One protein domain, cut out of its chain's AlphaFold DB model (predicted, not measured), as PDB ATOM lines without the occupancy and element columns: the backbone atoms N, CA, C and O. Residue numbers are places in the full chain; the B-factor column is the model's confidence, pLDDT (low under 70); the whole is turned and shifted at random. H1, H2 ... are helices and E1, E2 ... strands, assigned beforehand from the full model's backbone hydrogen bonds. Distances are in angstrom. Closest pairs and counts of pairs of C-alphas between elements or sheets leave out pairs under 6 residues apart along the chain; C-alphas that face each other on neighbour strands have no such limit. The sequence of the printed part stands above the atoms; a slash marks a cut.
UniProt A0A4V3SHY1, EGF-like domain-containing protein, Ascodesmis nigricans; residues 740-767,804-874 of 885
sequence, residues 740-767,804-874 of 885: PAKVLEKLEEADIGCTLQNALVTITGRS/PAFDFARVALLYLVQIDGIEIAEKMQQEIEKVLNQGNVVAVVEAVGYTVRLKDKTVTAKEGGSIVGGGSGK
ATOM      1  N   PRO A 740     143.895 -77.307  26.817       92.81
ATOM      2  CA  PRO A 740     142.509 -77.464  27.259       92.81
ATOM      3  C   PRO A 740     142.188 -78.835  27.870       92.81
ATOM      4  O   PRO A 740     141.222 -78.942  28.618       92.81
ATOM      5  N   ALA A 741     142.995 -79.863  27.578       88.69
ATOM      6  CA  ALA A 741     142.904 -81.174  28.217       88.69
ATOM      7  C   ALA A 741     143.244 -81.085  29.715       88.69
ATOM      8  O   ALA A 741     142.399 -81.424  30.535       88.69
ATOM      9  N   LYS A 742     144.414 -80.530  30.068       90.62
ATOM     10  CA  LYS A 742     144.869 -80.349  31.461       90.62
ATOM     11  C   LYS A 742     143.971 -79.412  32.267       90.62
ATOM     12  O   LYS A 742     143.735 -79.645  33.447       90.62
ATOM     13  N   VAL A 743     143.437 -78.364  31.633       93.88
ATOM     14  CA  VAL A 743     142.466 -77.466  32.284       93.88
ATOM     15  C   VAL A 743     141.153 -78.192  32.583       93.88
ATOM     16  O   VAL A 743     140.608 -78.012  33.666       93.88
ATOM     17  N   LEU A 744     140.645 -79.024  31.665       90.31
ATOM     18  CA  LEU A 744     139.446 -79.829  31.924       90.31
ATOM     19  C   LEU A 744     139.710 -80.889  33.005       90.31
ATOM     20  O   LEU A 744     138.944 -80.978  33.957       90.31
ATOM     21  N   GLU A 745     140.829 -81.608  32.903       86.50
ATOM     22  CA  GLU A 745     141.342 -82.567  33.893       86.50
ATOM     23  C   GLU A 745     141.390 -81.965  35.304       86.50
ATOM     24  O   GLU A 745     140.801 -82.533  36.218       86.50
ATOM     25  N   LYS A 746     141.977 -80.774  35.484       91.44
ATOM     26  CA  LYS A 746     142.057 -80.108  36.798       91.44
ATOM     27  C   LYS A 746     140.733 -79.531  37.312       91.44
ATOM     28  O   LYS A 746     140.611 -79.300  38.513       91.44
ATOM     29  N   LEU A 747     139.739 -79.314  36.448       91.69
ATOM     30  CA  LEU A 747     138.375 -78.947  36.858       91.69
ATOM     31  C   LEU A 747     137.526 -80.186  37.205       91.69
ATOM     32  O   LEU A 747     136.680 -80.112  38.092       91.69
ATOM     33  N   GLU A 748     137.762 -81.317  36.537       86.00
ATOM     34  CA  GLU A 748     137.092 -82.603  36.781       86.00
ATOM     35  C   GLU A 748     137.637 -83.299  38.043       86.00
ATOM     36  O   GLU A 748     136.862 -83.788  38.859       86.00
ATOM     37  N   GLU A 749     138.954 -83.242  38.271       85.88
ATOM     38  CA  GLU A 749     139.647 -83.729  39.480       85.88
ATOM     39  C   GLU A 749     139.150 -83.058  40.775       85.88
ATOM     40  O   GLU A 749     139.221 -83.653  41.848       85.88
ATOM     41  N   ALA A 750     138.605 -81.843  40.669       89.62
ATOM     42  CA  ALA A 750     138.023 -81.078  41.771       89.62
ATOM     43  C   ALA A 750     136.471 -81.090  41.794       89.62
ATOM     44  O   ALA A 750     135.873 -80.304  42.529       89.62
ATOM     45  N   ASP A 751     135.821 -81.947  40.989       87.94
ATOM     46  CA  ASP A 751     134.354 -82.097  40.843       87.94
ATOM     47  C   ASP A 751     133.597 -80.773  40.568       87.94
ATOM     48  O   ASP A 751     132.496 -80.504  41.060       87.94
ATOM     49  N   ILE A 752     134.207 -79.885  39.774       89.19
ATOM     50  CA  ILE A 752     133.709 -78.522  39.562       89.19
ATOM     51  C   ILE A 752     132.690 -78.502  38.423       89.19
ATOM     52  O   ILE A 752     133.043 -78.432  37.244       89.19
ATOM     53  N   GLY A 753     131.400 -78.482  38.768       90.31
ATOM     54  CA  GLY A 753     130.308 -78.288  37.809       90.31
ATOM     55  C   GLY A 753     130.371 -76.940  37.067       90.31
ATOM     56  O   GLY A 753     130.832 -75.932  37.607       90.31
ATOM     57  N   CYS A 754     129.873 -76.891  35.824       92.62
ATOM     58  CA  CYS A 754     130.008 -75.744  34.907       92.62
ATOM     59  C   CYS A 754     129.578 -74.383  35.474       92.62
ATOM     60  O   CYS A 754     130.141 -73.357  35.092       92.62
ATOM     61  N   THR A 755     128.605 -74.347  36.386       92.69
ATOM     62  CA  THR A 755     128.185 -73.107  37.055       92.69
ATOM     63  C   THR A 755     129.304 -72.525  37.928       92.69
ATOM     64  O   THR A 755     129.527 -71.314  37.898       92.69
ATOM     65  N   LEU A 756     130.072 -73.371  38.622       93.56
ATOM     66  CA  LEU A 756     131.246 -72.968  39.404       93.56
ATOM     67  C   LEU A 756     132.476 -72.729  38.505       93.56
ATOM     68  O   LEU A 756     133.189 -71.750  38.717       93.56
ATOM     69  N   GLN A 757     132.661 -73.516  37.434       94.25
ATOM     70  CA  GLN A 757     133.690 -73.244  36.409       94.25
ATOM     71  C   GLN A 757     133.512 -71.848  35.786       94.25
ATOM     72  O   GLN A 757     134.472 -71.098  35.613       94.25
ATOM     73  N   ASN A 758     132.266 -71.471  35.479       94.69
ATOM     74  CA  ASN A 758     131.931 -70.131  35.014       94.69
ATOM     75  C   ASN A 758     132.191 -69.082  36.103       94.69
ATOM     76  O   ASN A 758     132.763 -68.038  35.793       94.69
ATOM     77  N   ALA A 759     131.807 -69.335  37.360       95.50
ATOM     78  CA  ALA A 759     132.029 -68.404  38.471       95.50
ATOM     79  C   ALA A 759     133.521 -68.068  38.679       95.50
ATOM     80  O   ALA A 759     133.852 -66.895  38.857       95.50
ATOM     81  N   LEU A 760     134.413 -69.055  38.535       95.50
ATOM     82  CA  LEU A 760     135.870 -68.883  38.612       95.50
ATOM     83  C   LEU A 760     136.418 -67.865  37.588       95.50
ATOM     84  O   LEU A 760     137.349 -67.115  37.862       95.50
ATOM     85  N   VAL A 761     135.821 -67.796  36.392       95.12
ATOM     86  CA  VAL A 761     136.188 -66.815  35.350       95.12
ATOM     87  C   VAL A 761     135.275 -65.572  35.331       95.12
ATOM     88  O   VAL A 761     135.401 -64.709  34.455       95.12
ATOM     89  N   THR A 762     134.372 -65.430  36.310       94.31
ATOM     90  CA  THR A 762     133.365 -64.350  36.410       94.31
ATOM     91  C   THR A 762     133.864 -63.152  37.225       94.31
ATOM     92  O   THR A 762     133.167 -62.593  38.070       94.31
ATOM     93  N   ILE A 763     135.066 -62.687  36.891       93.81
ATOM     94  CA  ILE A 763     135.696 -61.502  37.486       93.81
ATOM     95  C   ILE A 763     134.724 -60.307  37.473       93.81
ATOM     96  O   ILE A 763     134.231 -59.897  36.414       93.81
ATOM     97  N   THR A 764     134.460 -59.712  38.641       89.62
ATOM     98  CA  THR A 764     133.540 -58.564  38.834       89.62
ATOM     99  C   THR A 764     132.095 -58.804  38.355       89.62
ATOM    100  O   THR A 764     131.421 -57.887  37.880       89.62
ATOM    101  N   GLY A 765     131.606 -60.047  38.432       87.25
ATOM    102  CA  GLY A 765     130.245 -60.400  38.006       87.25
ATOM    103  C   GLY A 765     130.052 -60.416  36.484       87.25
ATOM    104  O   GLY A 765     128.921 -60.373  35.998       87.25
ATOM    105  N   ARG A 766     131.147 -60.452  35.710       80.44
ATOM    106  CA  ARG A 766     131.129 -60.508  34.242       80.44
ATOM    107  C   ARG A 766     131.650 -61.863  33.773       80.44
ATOM    108  O   ARG A 766     132.856 -62.035  33.619       80.44
ATOM    109  N   SER A 767     130.746 -62.803  33.511       66.69
ATOM    110  CA  SER A 767     131.065 -64.130  32.962       66.69
ATOM    111  C   SER A 767     131.411 -64.076  31.470       66.69
ATOM    112  O   SER A 767     132.385 -64.677  31.017       66.69
ATOM    113  N   PRO A 804     140.879 -55.515  27.531       91.00
ATOM    114  CA  PRO A 804     141.681 -56.717  27.302       91.00
ATOM    115  C   PRO A 804     142.496 -57.166  28.526       91.00
ATOM    116  O   PRO A 804     143.134 -58.217  28.451       91.00
ATOM    117  N   ALA A 805     142.482 -56.392  29.618       92.62
ATOM    118  CA  ALA A 805     142.944 -56.786  30.944       92.62
ATOM    119  C   ALA A 805     142.002 -57.783  31.654       92.62
ATOM    120  O   ALA A 805     142.499 -58.703  32.296       92.62
ATOM    121  N   PHE A 806     140.670 -57.678  31.509       93.38
ATOM    122  CA  PHE A 806     139.734 -58.650  32.107       93.38
ATOM    123  C   PHE A 806     139.887 -60.028  31.461       93.38
ATOM    124  O   PHE A 806     140.012 -61.025  32.162       93.38
ATOM    125  N   ASP A 807     139.921 -60.103  30.129       93.88
ATOM    126  CA  ASP A 807     140.122 -61.385  29.444       93.88
ATOM    127  C   ASP A 807     141.535 -61.945  29.624       93.88
ATOM    128  O   ASP A 807     141.695 -63.162  29.643       93.88
ATOM    129  N   PHE A 808     142.541 -61.089  29.837       95.69
ATOM    130  CA  PHE A 808     143.862 -61.545  30.262       95.69
ATOM    131  C   PHE A 808     143.806 -62.160  31.665       95.69
ATOM    132  O   PHE A 808     144.298 -63.266  31.858       95.69
ATOM    133  N   ALA A 809     143.158 -61.493  32.624       96.31
ATOM    134  CA  ALA A 809     142.997 -62.003  33.983       96.31
ATOM    135  C   ALA A 809     142.253 -63.351  34.007       96.31
ATOM    136  O   ALA A 809     142.701 -64.283  34.666       96.31
ATOM    137  N   ARG A 810     141.178 -63.498  33.217       96.19
ATOM    138  CA  ARG A 810     140.460 -64.776  33.046       96.19
ATOM    139  C   ARG A 810     141.368 -65.892  32.499       96.19
ATOM    140  O   ARG A 810     141.298 -67.017  32.979       96.19
ATOM    141  N   VAL A 811     142.232 -65.590  31.523       96.88
ATOM    142  CA  VAL A 811     143.222 -66.548  30.989       96.88
ATOM    143  C   VAL A 811     144.303 -66.877  32.026       96.88
ATOM    144  O   VAL A 811     144.682 -68.038  32.147       96.88
ATOM    145  N   ALA A 812     144.767 -65.893  32.802       97.12
ATOM    146  CA  ALA A 812     145.736 -66.103  33.877       97.12
ATOM    147  C   ALA A 812     145.178 -67.013  34.988       97.12
ATOM    148  O   ALA A 812     145.902 -67.874  35.473       97.12
ATOM    149  N   LEU A 813     143.891 -66.893  35.336       97.31
ATOM    150  CA  LEU A 813     143.237 -67.806  36.280       97.31
ATOM    151  C   LEU A 813     143.199 -69.250  35.755       97.31
ATOM    152  O   LEU A 813     143.599 -70.159  36.477       97.31
ATOM    153  N   LEU A 814     142.813 -69.473  34.492       97.25
ATOM    154  CA  LEU A 814     142.855 -70.817  33.885       97.25
ATOM    155  C   LEU A 814     144.277 -71.398  33.808       97.25
ATOM    156  O   LEU A 814     144.452 -72.609  33.914       97.25
ATOM    157  N   TYR A 815     145.292 -70.547  33.646       97.12
ATOM    158  CA  TYR A 815     146.697 -70.958  33.650       97.12
ATOM    159  C   TYR A 815     147.159 -71.417  35.042       97.12
ATOM    160  O   TYR A 815     147.877 -72.408  35.144       97.12
ATOM    161  N   LEU A 816     146.686 -70.768  36.112       96.56
ATOM    162  CA  LEU A 816     146.930 -71.226  37.484       96.56
ATOM    163  C   LEU A 816     146.206 -72.548  37.783       96.56
ATOM    164  O   LEU A 816     146.833 -73.447  38.334       96.56
ATOM    165  N   VAL A 817     144.953 -72.724  37.332       96.69
ATOM    166  CA  VAL A 817     144.238 -74.018  37.434       96.69
ATOM    167  C   VAL A 817     145.032 -75.154  36.781       96.69
ATOM    168  O   VAL A 817     145.092 -76.251  37.328       96.69
ATOM    169  N   GLN A 818     145.647 -74.896  35.624       95.50
ATOM    170  CA  GLN A 818     146.397 -75.895  34.860       95.50
ATOM    171  C   GLN A 818     147.661 -76.404  35.569       95.50
ATOM    172  O   GLN A 818     148.027 -77.563  35.381       95.50
ATOM    173  N   ILE A 819     148.354 -75.533  36.304       94.75
ATOM    174  CA  ILE A 819     149.640 -75.849  36.945       94.75
ATOM    175  C   ILE A 819     149.417 -76.311  38.386       94.75
ATOM    176  O   ILE A 819     149.849 -77.396  38.757       94.75
ATOM    177  N   ASP A 820     148.679 -75.508  39.149       94.56
ATOM    178  CA  ASP A 820     148.630 -75.541  40.615       94.56
ATOM    179  C   ASP A 820     147.215 -75.791  41.172       94.56
ATOM    180  O   ASP A 820     146.993 -75.796  42.385       94.56
ATOM    181  N   GLY A 821     146.241 -76.029  40.293       94.06
ATOM    182  CA  GLY A 821     144.881 -76.399  40.670       94.06
ATOM    183  C   GLY A 821     144.007 -75.238  41.156       94.06
ATOM    184  O   GLY A 821     144.329 -74.051  41.043       94.06
ATOM    185  N   ILE A 822     142.821 -75.598  41.652       95.62
ATOM    186  CA  ILE A 822     141.730 -74.644  41.870       95.62
ATOM    187  C   ILE A 822     141.992 -73.652  43.010       95.62
ATOM    188  O   ILE A 822     141.690 -72.470  42.866       95.62
ATOM    189  N   GLU A 823     142.586 -74.093  44.121       95.44
ATOM    190  CA  GLU A 823     142.750 -73.253  45.313       95.44
ATOM    191  C   GLU A 823     143.616 -72.014  45.063       95.44
ATOM    192  O   GLU A 823     143.371 -70.941  45.620       95.44
ATOM    193  N   ILE A 824     144.659 -72.169  44.246       95.56
ATOM    194  CA  ILE A 824     145.604 -71.102  43.916       95.56
ATOM    195  C   ILE A 824     144.962 -70.128  42.920       95.56
ATOM    196  O   ILE A 824     145.113 -68.912  43.063       95.56
ATOM    197  N   ALA A 825     144.145 -70.637  41.993       96.75
ATOM    198  CA  ALA A 825     143.312 -69.805  41.131       96.75
ATOM    199  C   ALA A 825     142.253 -69.011  41.922       96.75
ATOM    200  O   ALA A 825     142.108 -67.816  41.681       96.75
ATOM    201  N   GLU A 826     141.564 -69.606  42.903       96.38
ATOM    202  CA  GLU A 826     140.563 -68.892  43.715       96.38
ATOM    203  C   GLU A 826     141.204 -67.768  44.549       96.38
ATOM    204  O   GLU A 826     140.764 -66.616  44.496       96.38
ATOM    205  N   LYS A 827     142.303 -68.065  45.256       96.88
ATOM    206  CA  LYS A 827     143.057 -67.074  46.047       96.88
ATOM    207  C   LYS A 827     143.564 -65.922  45.161       96.88
ATOM    208  O   LYS A 827     143.517 -64.762  45.570       96.88
ATOM    209  N   MET A 828     143.976 -66.210  43.920       97.00
ATOM    210  CA  MET A 828     144.326 -65.182  42.933       97.00
ATOM    211  C   MET A 828     143.099 -64.406  42.417       97.00
ATOM    212  O   MET A 828     143.190 -63.190  42.251       97.00
ATOM    213  N   GLN A 829     141.948 -65.053  42.188       96.31
ATOM    214  CA  GLN A 829     140.714 -64.380  41.758       96.31
ATOM    215  C   GLN A 829     140.288 -63.320  42.776       96.31
ATOM    216  O   GLN A 829     139.994 -62.191  42.384       96.31
ATOM    217  N   GLN A 830     140.307 -63.652  44.069       96.31
ATOM    218  CA  GLN A 830     139.923 -62.731  45.143       96.31
ATOM    219  C   GLN A 830     140.793 -61.456  45.147       96.31
ATOM    220  O   GLN A 830     140.262 -60.343  45.215       96.31
ATOM    221  N   GLU A 831     142.116 -61.584  44.992       97.00
ATOM    222  CA  GLU A 831     143.029 -60.432  44.903       97.00
ATOM    223  C   GLU A 831     142.901 -59.664  43.570       97.00
ATOM    224  O   GLU A 831     142.895 -58.429  43.571       97.00
ATOM    225  N   ILE A 832     142.707 -60.357  42.441       96.12
ATOM    226  CA  ILE A 832     142.435 -59.734  41.133       96.12
ATOM    227  C   ILE A 832     141.145 -58.901  41.179       96.12
ATOM    228  O   ILE A 832     141.127 -57.765  40.702       96.12
ATOM    229  N   GLU A 833     140.070 -59.419  41.776       95.38
ATOM    230  CA  GLU A 833     138.806 -58.695  41.925       95.38
ATOM    231  C   GLU A 833     138.935 -57.507  42.878       95.38
ATOM    232  O   GLU A 833     138.519 -56.399  42.538       95.38
ATOM    233  N   LYS A 834     139.571 -57.692  44.039       95.75
ATOM    234  CA  LYS A 834     139.891 -56.624  45.004       95.75
ATOM    235  C   LYS A 834     140.663 -55.466  44.360       95.75
ATOM    236  O   LYS A 834     140.418 -54.311  44.710       95.75
ATOM    237  N   VAL A 835     141.553 -55.756  43.411       95.62
ATOM    238  CA  VAL A 835     142.326 -54.769  42.641       95.62
ATOM    239  C   VAL A 835     141.506 -54.121  41.517       95.62
ATOM    240  O   VAL A 835     141.514 -52.895  41.374       95.62
ATOM    241  N   LEU A 836     140.747 -54.899  40.742       94.19
ATOM    242  CA  LEU A 836     139.914 -54.375  39.651       94.19
ATOM    243  C   LEU A 836     138.730 -53.540  40.164       94.19
ATOM    244  O   LEU A 836     138.378 -52.538  39.539       94.19
ATOM    245  N   ASN A 837     138.185 -53.865  41.338       94.00
ATOM    246  CA  ASN A 837     137.164 -53.070  42.029       94.00
ATOM    247  C   ASN A 837     137.679 -51.690  42.493       94.00
ATOM    248  O   ASN A 837     136.879 -50.778  42.688       94.00
ATOM    249  N   GLN A 838     139.000 -51.496  42.609       94.50
ATOM    250  CA  GLN A 838     139.619 -50.177  42.833       94.50
ATOM    251  C   GLN A 838     139.801 -49.378  41.526       94.50
ATOM    252  O   GLN A 838     140.293 -48.251  41.555       94.50
ATOM    253  N   GLY A 839     139.452 -49.952  40.369       91.81
ATOM    254  CA  GLY A 839     139.672 -49.360  39.046       91.81
ATOM    255  C   GLY A 839     141.132 -49.383  38.575       91.81
ATOM    256  O   GLY A 839     141.445 -48.795  37.539       91.81
ATOM    257  N   ASN A 840     142.038 -50.049  39.299       90.38
ATOM    258  CA  ASN A 840     143.471 -50.018  39.008       90.38
ATOM    259  C   ASN A 840     143.886 -51.095  37.987       90.38
ATOM    260  O   ASN A 840     144.538 -52.082  38.316       90.38
ATOM    261  N   VAL A 841     143.545 -50.872  36.716       84.62
ATOM    262  CA  VAL A 841     143.893 -51.764  35.584       84.62
ATOM    263  C   VAL A 841     145.417 -51.848  35.333       84.62
ATOM    264  O   VAL A 841     145.892 -52.719  34.608       84.62
ATOM    265  N   VAL A 842     146.208 -50.956  35.942       86.94
ATOM    266  CA  VAL A 842     147.680 -50.906  35.834       86.94
ATOM    267  C   VAL A 842     148.380 -51.759  36.904       86.94
ATOM    268  O   VAL A 842     149.593 -51.948  36.843       86.94
ATOM    269  N   ALA A 843     147.634 -52.289  37.873       89.81
ATOM    270  CA  ALA A 843     148.185 -52.994  39.018       89.81
ATOM    271  C   ALA A 843     148.954 -54.281  38.675       89.81
ATOM    272  O   ALA A 843     148.659 -55.014  37.723       89.81
ATOM    273  N   VAL A 844     149.907 -54.567  39.560       95.56
ATOM    274  CA  VAL A 844     150.510 -55.881  39.764       95.56
ATOM    275  C   VAL A 844     149.742 -56.547  40.905       95.56
ATOM    276  O   VAL A 844     149.537 -55.920  41.943       95.56
ATOM    277  N   VAL A 845     149.292 -57.783  40.703       96.62
ATOM    278  CA  VAL A 845     148.579 -58.583  41.710       96.62
ATOM    279  C   VAL A 845     149.500 -59.708  42.162       96.62
ATOM    280  O   VAL A 845     150.027 -60.427  41.318       96.62
ATOM    281  N   GLU A 846     149.705 -59.863  43.468       96.12
ATOM    282  CA  GLU A 846     150.572 -60.900  44.034       96.12
ATOM    283  C   GLU A 846     149.788 -61.776  45.011       96.12
ATOM    284  O   GLU A 846     149.283 -61.280  46.017       96.12
ATOM    285  N   ALA A 847     149.710 -63.078  44.733       95.44
ATOM    286  CA  ALA A 847     149.059 -64.056  45.600       95.44
ATOM    287  C   ALA A 847     149.701 -65.439  45.418       95.44
ATOM    288  O   ALA A 847     150.045 -65.817  44.301       95.44
ATOM    289  N   VAL A 848     149.860 -66.173  46.526       93.00
ATOM    290  CA  VAL A 848     150.259 -67.596  46.592       93.00
ATOM    291  C   VAL A 848     151.397 -67.981  45.633       93.00
ATOM    292  O   VAL A 848     151.226 -68.804  44.747       93.00
ATOM    293  N   GLY A 849     152.557 -67.332  45.756       94.94
ATOM    294  CA  GLY A 849     153.720 -67.635  44.909       94.94
ATOM    295  C   GLY A 849     153.675 -67.061  43.484       94.94
ATOM    296  O   GLY A 849     154.696 -67.097  42.806       94.94
ATOM    297  N   TYR A 850     152.577 -66.441  43.041       97.06
ATOM    298  CA  TYR A 850     152.455 -65.845  41.702       97.06
ATOM    299  C   TYR A 850     152.323 -64.327  41.716       97.06
ATOM    300  O   TYR A 850     151.933 -63.697  42.701       97.06
ATOM    301  N   THR A 851     152.662 -63.738  40.572       96.56
ATOM    302  CA  THR A 851     152.556 -62.309  40.278       96.56
ATOM    303  C   THR A 851     151.926 -62.125  38.895       96.56
ATOM    304  O   THR A 851     152.493 -62.539  37.884       96.56
ATOM    305  N   VAL A 852     150.746 -61.506  38.836       96.75
ATOM    306  CA  VAL A 852     149.970 -61.267  37.608       96.75
ATOM    307  C   VAL A 852     149.996 -59.774  37.279       96.75
ATOM    308  O   VAL A 852     149.533 -58.944  38.063       96.75
ATOM    309  N   ARG A 853     150.529 -59.409  36.108       96.25
ATOM    310  CA  ARG A 853     150.637 -58.011  35.656       96.25
ATOM    311  C   ARG A 853     149.586 -57.716  34.596       96.25
ATOM    312  O   ARG A 853     149.767 -58.042  33.423       96.25
ATOM    313  N   LEU A 854     148.488 -57.080  34.999       95.38
ATOM    314  CA  LEU A 854     147.306 -56.886  34.145       95.38
ATOM    315  C   LEU A 854     147.575 -55.999  32.917       95.38
ATOM    316  O   LEU A 854     147.032 -56.244  31.838       95.38
ATOM    317  N   LYS A 855     148.450 -54.999  33.072       93.44
ATOM    318  CA  LYS A 855     148.892 -54.099  31.997       93.44
ATOM    319  C   LYS A 855     149.814 -54.791  30.992       93.44
ATOM    320  O   LYS A 855     149.590 -54.699  29.785       93.44
ATOM    321  N   ASP A 856     150.847 -55.457  31.503       93.38
ATOM    322  CA  ASP A 856     151.942 -56.021  30.700       93.38
ATOM    323  C   ASP A 856     151.556 -57.385  30.087       93.38
ATOM    324  O   ASP A 856     152.125 -57.816  29.082       93.38
ATOM    325  N   LYS A 857     150.505 -58.011  30.643       95.62
ATOM    326  CA  LYS A 857     149.925 -59.304  30.249       95.62
ATOM    327  C   LYS A 857     150.885 -60.474  30.461       95.62
ATOM    328  O   LYS A 857     150.995 -61.356  29.613       95.62
ATOM    329  N   THR A 858     151.552 -60.471  31.613       95.75
ATOM    330  CA  THR A 858     152.495 -61.510  32.051       95.75
ATOM    331  C   THR A 858     152.057 -62.121  33.381       95.75
ATOM    332  O   THR A 858     151.603 -61.401  34.278       95.75
ATOM    333  N   VAL A 859     152.261 -63.425  33.532       96.12
ATOM    334  CA  VAL A 859     152.218 -64.163  34.800       96.12
ATOM    335  C   VAL A 859     153.643 -64.620  35.112       96.12
ATOM    336  O   VAL A 859     154.331 -65.124  34.227       96.12
ATOM    337  N   THR A 860     154.105 -64.427  36.344       95.31
ATOM    338  CA  THR A 860     155.451 -64.841  36.779       95.31
ATOM    339  C   THR A 860     155.366 -65.542  38.130       95.31
ATOM    340  O   THR A 860     154.740 -65.002  39.049       95.31
ATOM    341  N   ALA A 861     155.997 -66.708  38.277       95.25
ATOM    342  CA  ALA A 861     156.157 -67.338  39.586       95.25
ATOM    343  C   ALA A 861     157.278 -66.634  40.372       95.25
ATOM    344  O   ALA A 861     158.221 -66.095  39.790       95.25
ATOM    345  N   LYS A 862     157.171 -66.605  41.702       87.00
ATOM    346  CA  LYS A 862     158.130 -65.926  42.588       87.00
ATOM    347  C   LYS A 862     159.430 -66.709  42.770       87.00
ATOM    348  O   LYS A 862     160.476 -66.098  42.952       87.00
ATOM    349  N   GLU A 863     159.383 -68.031  42.654       86.19
ATOM    350  CA  GLU A 863     160.515 -68.949  42.863       86.19
ATOM    351  C   GLU A 863     161.428 -69.048  41.622       86.19
ATOM    352  O   GLU A 863     161.813 -70.124  41.180       86.19
ATOM    353  N   GLY A 864     161.703 -67.911  40.972       76.12
ATOM    354  CA  GLY A 864     162.466 -67.837  39.714       76.12
ATOM    355  C   GLY A 864     161.769 -68.454  38.487       76.12
ATOM    356  O   GLY A 864     162.328 -68.440  37.391       76.12
ATOM    357  N   GLY A 865     160.556 -68.988  38.649       69.38
ATOM    358  CA  GLY A 865     159.840 -69.737  37.622       69.38
ATOM    359  C   GLY A 865     159.266 -68.875  36.491       69.38
ATOM    360  O   GLY A 865     158.484 -67.954  36.726       69.38
ATOM    361  N   SER A 866     159.645 -69.248  35.264       75.38
ATOM    362  CA  SER A 866     159.050 -68.930  33.953       75.38
ATOM    363  C   SER A 866     158.122 -67.704  33.869       75.38
ATOM    364  O   SER A 866     156.968 -67.728  34.303       75.38
ATOM    365  N   ILE A 867     158.593 -66.647  33.198       83.56
ATOM    366  CA  ILE A 867     157.741 -65.532  32.764       83.56
ATOM    367  C   ILE A 867     156.877 -66.019  31.599       83.56
ATOM    368  O   ILE A 867     157.381 -66.221  30.493       83.56
ATOM    369  N   VAL A 868     155.578 -66.188  31.840       88.56
ATOM    370  CA  VAL A 868     154.634 -66.726  30.855       88.56
ATOM    371  C   VAL A 868     153.584 -65.692  30.468       88.56
ATOM    372  O   VAL A 868     153.083 -64.913  31.281       88.56
ATOM    373  N   GLY A 869     153.258 -65.681  29.181       84.56
ATOM    374  CA  GLY A 869     152.500 -64.611  28.565       84.56
ATOM    375  C   GLY A 869     153.340 -63.371  28.265       84.56
ATOM    376  O   GLY A 869     154.495 -63.223  28.660       84.56
ATOM    377  N   GLY A 870     152.729 -62.476  27.507       82.56
ATOM    378  CA  GLY A 870     153.267 -61.183  27.123       82.56
ATOM    379  C   GLY A 870     152.572 -60.748  25.846       82.56
ATOM    380  O   GLY A 870     152.589 -61.469  24.845       82.56
ATOM    381  N   GLY A 871     151.918 -59.587  25.863       70.69
ATOM    382  CA  GLY A 871     151.218 -59.094  24.677       70.69
ATOM    383  C   GLY A 871     152.176 -58.933  23.491       70.69
ATOM    384  O   GLY A 871     153.285 -58.436  23.650       70.69
ATOM    385  N   SER A 872     151.740 -59.272  22.275       58.59
ATOM    386  CA  SER A 872     152.557 -59.185  21.046       58.59
ATOM    387  C   SER A 872     153.035 -57.765  20.665       58.59
ATOM    388  O   SER A 872     153.758 -57.584  19.684       58.59
ATOM    389  N   GLY A 873     152.674 -56.745  21.449       57.41
ATOM    390  CA  GLY A 873     153.138 -55.369  21.319       57.41
ATOM    391  C   GLY A 873     154.568 -55.170  21.821       57.41
ATOM    392  O   GLY A 873     154.753 -54.584  22.879       57.41
ATOM    393  N   LYS A 874     155.546 -55.563  20.989       48.34
ATOM    394  CA  LYS A 874     157.007 -55.435  21.182       48.34
ATOM    395  C   LYS A 874     157.581 -56.293  22.321       48.34
ATOM    396  O   LYS A 874     157.486 -55.945  23.491       48.34
TER     397      LYS A 874
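Overview. This is residues 740 to 767 and 804 to 874 of the 885 residues of the protein "EGF-like domain-containing protein" of Ascodesmis nigricans (UniProt A0A4V3SHY1). A hairpin of two long helices, H3 and H4, packs on one face of a small sheet of three strands, E1, E2 and E3. Two short helices sit away from the sheet: H1 packs across H3 near the turn of the hairpin, and H2 is beside H4 on the side turned away from the strands. The printed part has 99 residues with four named helices followed by three named strands, H1 H2 H3 H4 E1 E2 E3; the sheet's order is E1 - E2 - E3, antiparallel throughout, and the class is mostly helix. The whole is compact, with a radius of gyration of the C-alphas of 13.0 A and spans of 37 by 30 by 24 A.

Arrangement. E1, residues 844 to 847, E2, residues 850 to 853, and E3, residues 858 to 861, form a meander, each strand the antiparallel neighbour of the one before. Between E1 and E2, N 845 and O 852 are 2.9 A apart, within hydrogen-bond range; between E2 and E3, N 851 and O 860 are 2.9 A apart. H3, residues 804 to 820, and H4, residues 822 to 836, make two layers with this sheet, that is, helices on one face of a sheet. H4 lies over E1 at a height over the sheet of 8.1 A, slantwise to the strands at 35 degrees on the local plane; their closest C-alphas, of Met 828 and Ala 847, are 5.5 A apart. The closest C-alphas of H3 and E3, of Ala 812 and Val 859, are 6.8 A apart. H3 and H4 are a helical hairpin and touch at a shallow tilt of 22 degrees, opposite ways, closest at the C-alphas of Leu 813 and Ala 825, 5.2 A. H1, residues 740 to 748, touches H3 at residues 814 to 818 alone, closest at the C-alphas of Val 743 and Gln 818, 5.0 A; the steep tilt of 69 degrees is only just short of about perpendicular. H2, residues 754 to 760, only just touches H4, with 3 pairs of C-alphas within 8 A, at residues 825 to 829 alone; the C-alphas of Leu 760 and Glu 826 are closest, 6.9 A. Helix packing is mostly crossed, but only just. H1 and H2 are apart from the three strands. Every O i to N i+4 pair is within hydrogen-bond range in H1, H2 and H3; in H4, 10 of 11 are.

Along the chain. E1 and E2 each measure 10.1 A from first to last C-alpha, and E3 10.2 A, ending at C-alpha 861 (156.157, -67.338, 39.586). H3 measures 24.1 A and H4 20.5 A, H1 12.1 A and H2 9.8 A; H1 begins at C-alpha 740 (142.509, -77.464, 27.259).

Size, cuts and confidence. The two C-alphas farthest apart, of Asp 751 and Lys 874, are 40.1 A apart. Residues 768 to 803 are not printed; C-alphas 767 and 804 are 14.1 A apart across the cut. Of the links that are printed whole, none is long. Residues 862 to 874 hold no named element. The mean pLDDT of the printed part is 90.9; residues 767, 865 and 872 to 874 are under 70.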